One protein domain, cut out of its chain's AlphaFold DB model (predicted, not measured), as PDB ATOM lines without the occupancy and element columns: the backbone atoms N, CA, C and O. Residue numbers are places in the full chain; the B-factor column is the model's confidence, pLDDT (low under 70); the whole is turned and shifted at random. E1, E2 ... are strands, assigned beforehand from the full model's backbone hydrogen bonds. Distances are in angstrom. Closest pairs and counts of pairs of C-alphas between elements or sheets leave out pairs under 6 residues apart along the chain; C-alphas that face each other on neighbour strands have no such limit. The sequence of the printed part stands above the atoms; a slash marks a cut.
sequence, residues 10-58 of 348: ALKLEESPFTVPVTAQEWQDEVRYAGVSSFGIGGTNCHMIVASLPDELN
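Overview. This is residues 10 to 58 of the 348 residues of the protein "Malonyl CoA-acyl carrier protein transacylase" of Klebsiella michiganensis (UniProt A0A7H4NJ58). With little regular structure, the printed part is a long open arm, residues 10 to 28, that stands free and then turns back into one slender two-stranded hairpin, E1 and E2. The printed part has 49 residues, no named helix and two named strands, E1 then E2, in one antiparallel sheet; the class is all strand, with 14 residues in named elements. It is extended, with a radius of gyration of the C-alphas of 15.0 A and spans of 41 by 30 by 18 A.

Arrangement. Past the arm, look at E1, residues 33 to 39, and E2, residues 45 to 51: they form a hairpin with a tight link, antiparallel at 165 degrees. C-alphas 33 and 51 face each other at 4.5 A. N 34 and O 50, 2.8 A apart, are within hydrogen-bond range.

Along the chain. Start at C-alpha 10, (-14.345, 38.699, 8.147). E1 begins at C-alpha 33, (9.886, 34.460, -2.481), and runs 20.1 A; E2 runs 20.2 A to C-alpha 51, (13.830, 36.557, -3.196).

Size, cuts and confidence. The C-alphas farthest apart, of Ala 10 and Glu 56, are 43.3 A apart. The printed part has no cut, and no printed residue is under 70 in pLDDT.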
ATOM      1  N   ALA A  10     -14.195  37.866   9.341       94.06
ATOM      2  CA  ALA A  10     -14.345  38.699   8.147       94.06
ATOM      3  C   ALA A  10     -13.256  38.457   7.087       94.06
ATOM      4  O   ALA A  10     -13.475  38.756   5.916       94.06
ATOM      5  N   LEU A  11     -12.097  37.912   7.479       89.94
ATOM      6  CA  LEU A  11     -11.007  37.580   6.558       89.94
ATOM      7  C   LEU A  11     -11.268  36.297   5.762       89.94
ATOM      8  O   LEU A  11     -10.591  36.078   4.764       89.94
ATOM      9  N   LYS A  12     -12.216  35.455   6.209       92.00
ATOM     10  CA  LYS A  12     -12.590  34.184   5.567       92.00
ATOM     11  C   LYS A  12     -11.386  33.320   5.171       92.00
ATOM     12  O   LYS A  12     -11.326  32.788   4.067       92.00
ATOM     13  N   LEU A  13     -10.409  33.194   6.074       89.50
ATOM     14  CA  LEU A  13      -9.145  32.516   5.765       89.50
ATOM     15  C   LEU A  13      -9.339  31.054   5.335       89.50
ATOM     16  O   LEU A  13      -8.599  30.593   4.476       89.50
ATOM     17  N   GLU A  14     -10.355  30.368   5.871       87.56
ATOM     18  CA  GLU A  14     -10.724  28.987   5.509       87.56
ATOM     19  C   GLU A  14     -11.134  28.831   4.034       87.56
ATOM     20  O   GLU A  14     -10.977  27.759   3.458       87.56
ATOM     21  N   GLU A  15     -11.620  29.906   3.410       93.06
ATOM     22  CA  GLU A  15     -11.995  29.960   1.990       93.06
ATOM     23  C   GLU A  15     -10.856  30.518   1.113       93.06
ATOM     24  O   GLU A  15     -11.039  30.750  -0.083       93.06
ATOM     25  N   SER A  16      -9.681  30.778   1.694       93.38
ATOM     26  CA  SER A  16      -8.564  31.462   1.039       93.38
ATOM     27  C   SER A  16      -7.318  30.570   0.948       93.38
ATOM     28  O   SER A  16      -7.151  29.658   1.756       93.38
ATOM     29  N   PRO A  17      -6.378  30.856   0.027       92.94
ATOM     30  CA  PRO A  17      -5.083  30.174  -0.004       92.94
ATOM     31  C   PRO A  17      -4.126  30.649   1.106       92.94
ATOM     32  O   PRO A  17      -2.983  30.200   1.162       92.94
ATOM     33  N   PHE A  18      -4.546  31.591   1.960       91.88
ATOM     34  CA  PHE A  18      -3.687  32.229   2.949       91.88
ATOM     35  C   PHE A  18      -3.807  31.568   4.318       91.88
ATOM     36  O   PHE A  18      -4.899  31.356   4.844       91.88
ATOM     37  N   THR A  19      -2.659  31.323   4.944       89.75
ATOM     38  CA  THR A  19      -2.555  30.796   6.305       89.75
ATOM     39  C   THR A  19      -1.681  31.710   7.160       89.75
ATOM     40  O   THR A  19      -0.829  32.442   6.655       89.75
ATOM     41  N   VAL A  20      -1.911  31.700   8.474       91.12
ATOM     42  CA  VAL A  20      -1.127  32.492   9.431       91.12
ATOM     43  C   VAL A  20      -0.229  31.546  10.237       91.12
ATOM     44  O   VAL A  20      -0.754  30.734  11.002       91.12
ATOM     45  N   PRO A  21       1.110  31.621  10.106       90.62
ATOM     46  CA  PRO A  21       2.012  30.726  10.821       90.62
ATOM     47  C   PRO A  21       2.065  31.073  12.317       90.62
ATOM     48  O   PRO A  21       2.540  32.136  12.731       90.62
ATOM     49  N   VAL A  22       1.589  30.154  13.161       90.81
ATOM     50  CA  VAL A  22       1.600  30.309  14.629       90.81
ATOM     51  C   VAL A  22       2.880  29.781  15.277       90.81
ATOM     52  O   VAL A  22       3.318  30.330  16.291       90.81
ATOM     53  N   THR A  23       3.536  28.817  14.637       90.56
ATOM     54  CA  THR A  23       4.858  28.273  14.979       90.56
ATOM     55  C   THR A  23       5.845  28.519  13.836       90.56
ATOM     56  O   THR A  23       5.435  28.870  12.730       90.56
ATOM     57  N   ALA A  24       7.149  28.371  14.097       92.06
ATOM     58  CA  ALA A  24       8.148  28.392  13.029       92.06
ATOM     59  C   ALA A  24       7.889  27.226  12.063       92.06
ATOM     60  O   ALA A  24       7.646  26.102  12.506       92.06
ATOM     61  N   GLN A  25       7.912  27.514  10.766       91.88
ATOM     62  CA  GLN A  25       7.722  26.533   9.702       91.88
ATOM     63  C   GLN A  25       8.966  26.509   8.823       91.88
ATOM     64  O   GLN A  25       9.585  27.550   8.592       91.88
ATOM     65  N   GLU A  26       9.337  25.323   8.356       93.31
ATOM     66  CA  GLU A  26      10.403  25.189   7.372       93.31
ATOM     67  C   GLU A  26       9.955  25.757   6.028       93.31
ATOM     68  O   GLU A  26       8.819  25.558   5.599       93.31
ATOM     69  N   TRP A  27      10.872  26.445   5.353       92.31
ATOM     70  CA  TRP A  27      10.651  26.993   4.023       92.31
ATOM     71  C   TRP A  27      11.571  26.274   3.040       92.31
ATOM     72  O   TRP A  27      12.743  26.621   2.916       92.31
ATOM     73  N   GLN A  28      11.049  25.226   2.403       90.12
ATOM     74  CA  GLN A  28      11.853  24.246   1.657       90.12
ATOM     75  C   GLN A  28      12.043  24.576   0.167       90.12
ATOM     76  O   GLN A  28      12.747  23.844  -0.523       90.12
ATOM     77  N   ASP A  29      11.447  25.662  -0.335       90.06
ATOM     78  CA  ASP A  29      11.620  26.068  -1.733       90.06
ATOM     79  C   ASP A  29      13.094  26.384  -2.039       90.06
ATOM     80  O   ASP A  29      13.781  27.028  -1.236       90.06
ATOM     81  N   GLU A  30      13.552  25.973  -3.227       85.81
ATOM     82  CA  GLU A  30      14.909  26.228  -3.735       85.81
ATOM     83  C   GLU A  30      15.200  27.735  -3.778       85.81
ATOM     84  O   GLU A  30      16.166  28.212  -3.180       85.81
ATOM     85  N   VAL A  31      14.282  28.505  -4.376       89.56
ATOM     86  CA  VAL A  31      14.261  29.968  -4.297       89.56
ATOM     87  C   VAL A  31      13.009  30.408  -3.553       89.56
ATOM     88  O   VAL A  31      11.884  30.160  -3.982       89.56
ATOM     89  N   ARG A  32      13.210  31.092  -2.430       93.19
ATOM     90  CA  ARG A  32      12.144  31.521  -1.522       93.19
ATOM     91  C   ARG A  32      11.724  32.940  -1.865       93.19
ATOM     92  O   ARG A  32      12.559  33.840  -1.835       93.19
ATOM     93  N   TYR A  33      10.442  33.145  -2.155       95.44
ATOM     94  CA  TYR A  33       9.886  34.460  -2.481       95.44
ATOM     95  C   TYR A  33       8.944  34.960  -1.387       95.44
ATOM     96  O   TYR A  33       7.993  34.281  -1.016       95.44
ATOM     97  N   ALA A  34       9.163  36.183  -0.912       96.75
ATOM     98  CA  ALA A  34       8.321  36.846   0.074       96.75
ATOM     99  C   ALA A  34       7.751  38.154  -0.484       96.75
ATOM    100  O   ALA A  34       8.474  38.945  -1.084       96.75
ATOM    101  N   GLY A  35       6.471  38.417  -0.224       97.25
ATOM    102  CA  GLY A  35       5.874  39.738  -0.408       97.25
ATOM    103  C   GLY A  35       5.929  40.543   0.891       97.25
ATOM    104  O   GLY A  35       5.513  40.050   1.938       97.25
ATOM    105  N   VAL A  36       6.396  41.788   0.834       97.81
ATOM    106  CA  VAL A  36       6.377  42.736   1.956       97.81
ATOM    107  C   VAL A  36       5.510  43.926   1.566       97.81
ATOM    108  O   VAL A  36       5.841  44.667   0.643       97.81
ATOM    109  N   SER A  37       4.394  44.111   2.269       97.62
ATOM    110  CA  SER A  37       3.461  45.222   2.046       97.62
ATOM    111  C   SER A  37       3.513  46.228   3.192       97.62
ATOM    112  O   SER A  37       3.556  45.838   4.358       97.62
ATOM    113  N   SER A  38       3.431  47.519   2.872       97.56
ATOM    114  CA  SER A  38       3.262  48.602   3.842       97.56
ATOM    115  C   SER A  38       2.233  49.610   3.331       97.56
ATOM    116  O   SER A  38       2.312  50.063   2.188       97.56
ATOM    117  N   PHE A  39       1.265  49.949   4.181       96.88
ATOM    118  CA  PHE A  39       0.145  50.829   3.849       96.88
ATOM    119  C   PHE A  39       0.136  52.013   4.819       96.88
ATOM    120  O   PHE A  39      -0.140  51.855   6.009       96.88
ATOM    121  N   GLY A  40       0.499  53.194   4.322       95.75
ATOM    122  CA  GLY A  40       0.557  54.411   5.121       95.75
ATOM    123  C   GLY A  40      -0.824  55.032   5.317       95.75
ATOM    124  O   GLY A  40      -1.643  55.049   4.401       95.75
ATOM    125  N   ILE A  41      -1.060  55.634   6.486       95.38
ATOM    126  CA  ILE A  41      -2.333  56.310   6.806       95.38
ATOM    127  C   ILE A  41      -2.692  57.434   5.816       95.38
ATOM    128  O   ILE A  41      -3.865  57.718   5.604       95.38
ATOM    129  N   GLY A  42      -1.690  58.045   5.173       95.56
ATOM    130  CA  GLY A  42      -1.869  59.055   4.125       95.56
ATOM    131  C   GLY A  42      -2.256  58.499   2.747       95.56
ATOM    132  O   GLY A  42      -2.360  59.275   1.804       95.56
ATOM    133  N   GLY A  43      -2.435  57.182   2.607       93.69
ATOM    134  CA  GLY A  43      -2.848  56.523   1.362       93.69
ATOM    135  C   GLY A  43      -1.704  56.033   0.468       93.69
ATOM    136  O   GLY A  43      -1.963  55.406  -0.558       93.69
ATOM    137  N   THR A  44      -0.443  56.276   0.836       95.94
ATOM    138  CA  THR A  44       0.711  55.730   0.107       95.94
ATOM    139  C   THR A  44       0.903  54.256   0.439       95.94
ATOM    140  O   THR A  44       1.128  53.896   1.596       95.94
ATOM    141  N   ASN A  45       0.890  53.423  -0.598       97.25
ATOM    142  CA  ASN A  45       1.057  51.979  -0.496       97.25
ATOM    143  C   ASN A  45       2.370  51.558  -1.161       97.25
ATOM    144  O   ASN A  45       2.696  52.030  -2.250       97.25
ATOM    145  N   CYS A  46       3.105  50.649  -0.526       97.38
ATOM    146  CA  CYS A  46       4.311  50.040  -1.076       97.38
ATOM    147  C   CYS A  46       4.203  48.516  -0.978       97.38
ATOM    148  O   CYS A  46       3.797  47.987   0.058       97.38
ATOM    149  N   HIS A  47       4.581  47.821  -2.050       98.00
ATOM    150  CA  HIS A  47       4.703  46.370  -2.072       98.00
ATOM    151  C   HIS A  47       6.041  45.979  -2.694       98.00
ATOM    152  O   HIS A  47       6.389  46.453  -3.774       98.00
ATOM    153  N   MET A  48       6.784  45.119  -2.006       98.12
ATOM    154  CA  MET A  48       8.078  44.610  -2.443       98.12
ATOM    155  C   MET A  48       8.032  43.093  -2.533       98.12
ATOM    156  O   MET A  48       7.511  42.437  -1.636       98.12
ATOM    157  N   ILE A  49       8.640  42.548  -3.580       97.56
ATOM    158  CA  ILE A  49       8.908  41.116  -3.694       97.56
ATOM    159  C   ILE A  49      10.388  40.914  -3.377       97.56
ATOM    160  O   ILE A  49      11.249  41.556  -3.978       97.56
ATOM    161  N   VAL A  50      10.676  40.049  -2.412       96.69
ATOM    162  CA  VAL A  50      12.025  39.688  -1.975       96.69
ATOM    163  C   VAL A  50      12.254  38.231  -2.337       96.69
ATOM    164  O   VAL A  50      11.394  37.397  -2.075       96.69
ATOM    165  N   ALA A  51      13.403  37.924  -2.926       94.44
ATOM    166  CA  ALA A  51      13.830  36.557  -3.196       94.44
ATOM    167  C   ALA A  51      15.021  36.202  -2.299       94.44
ATOM    168  O   ALA A  51      15.829  37.077  -1.968       94.44
ATOM    169  N   SER A  52      15.153  34.934  -1.916       92.75
ATOM    170  CA  SER A  52      16.392  34.432  -1.323       92.75
ATOM    171  C   SER A  52      17.552  34.612  -2.297       92.75
ATOM    172  O   SER A  52      17.380  34.465  -3.506       92.75
ATOM    173  N   LEU A  53      18.742  34.899  -1.764       88.69
ATOM    174  CA  LEU A  53      19.962  34.882  -2.565       88.69
ATOM    175  C   LEU A  53      20.169  33.454  -3.104       88.69
ATOM    176  O   LEU A  53      20.199  32.536  -2.283       88.69
ATOM    177  N   PRO A  54      20.278  33.254  -4.430       84.50
ATOM    178  CA  PRO A  54      20.618  31.957  -5.005       84.50
ATOM    179  C   PRO A  54      21.958  31.456  -4.468       84.50
ATOM    180  O   PRO A  54      22.888  32.253  -4.292       84.50
ATOM    181  N   ASP A  55      22.078  30.150  -4.238       81.69
ATOM    182  CA  ASP A  55      23.300  29.555  -3.688       81.69
ATOM    183  C   ASP A  55      24.503  29.753  -4.627       81.69
ATOM    184  O   ASP A  55      25.627  29.917  -4.159       81.69
ATOM    185  N   GLU A  56      24.286  29.868  -5.942       80.62
ATOM    186  CA  GLU A  56      25.343  30.169  -6.918       80.62
ATOM    187  C   GLU A  56      25.917  31.581  -6.749       80.62
ATOM    188  O   GLU A  56      27.071  31.843  -7.095       80.62
ATOM    189  N   LEU A  57      25.110  32.505  -6.219       80.06
ATOM    190  CA  LEU A  57      25.537  33.861  -5.875       80.06
ATOM    191  C   LEU A  57      26.062  33.953  -4.442       80.06
ATOM    192  O   LEU A  57      26.665  34.967  -4.077       80.06
ATOM    193  N   ASN A  58      25.891  32.900  -3.642       75.88
ATOM    194  CA  ASN A  58      26.521  32.754  -2.341       75.88
ATOM    195  C   ASN A  58      27.982  32.317  -2.525       75.88
ATOM    196  O   ASN A  58      28.401  31.216  -2.162       75.88
TER     197      ASN A  58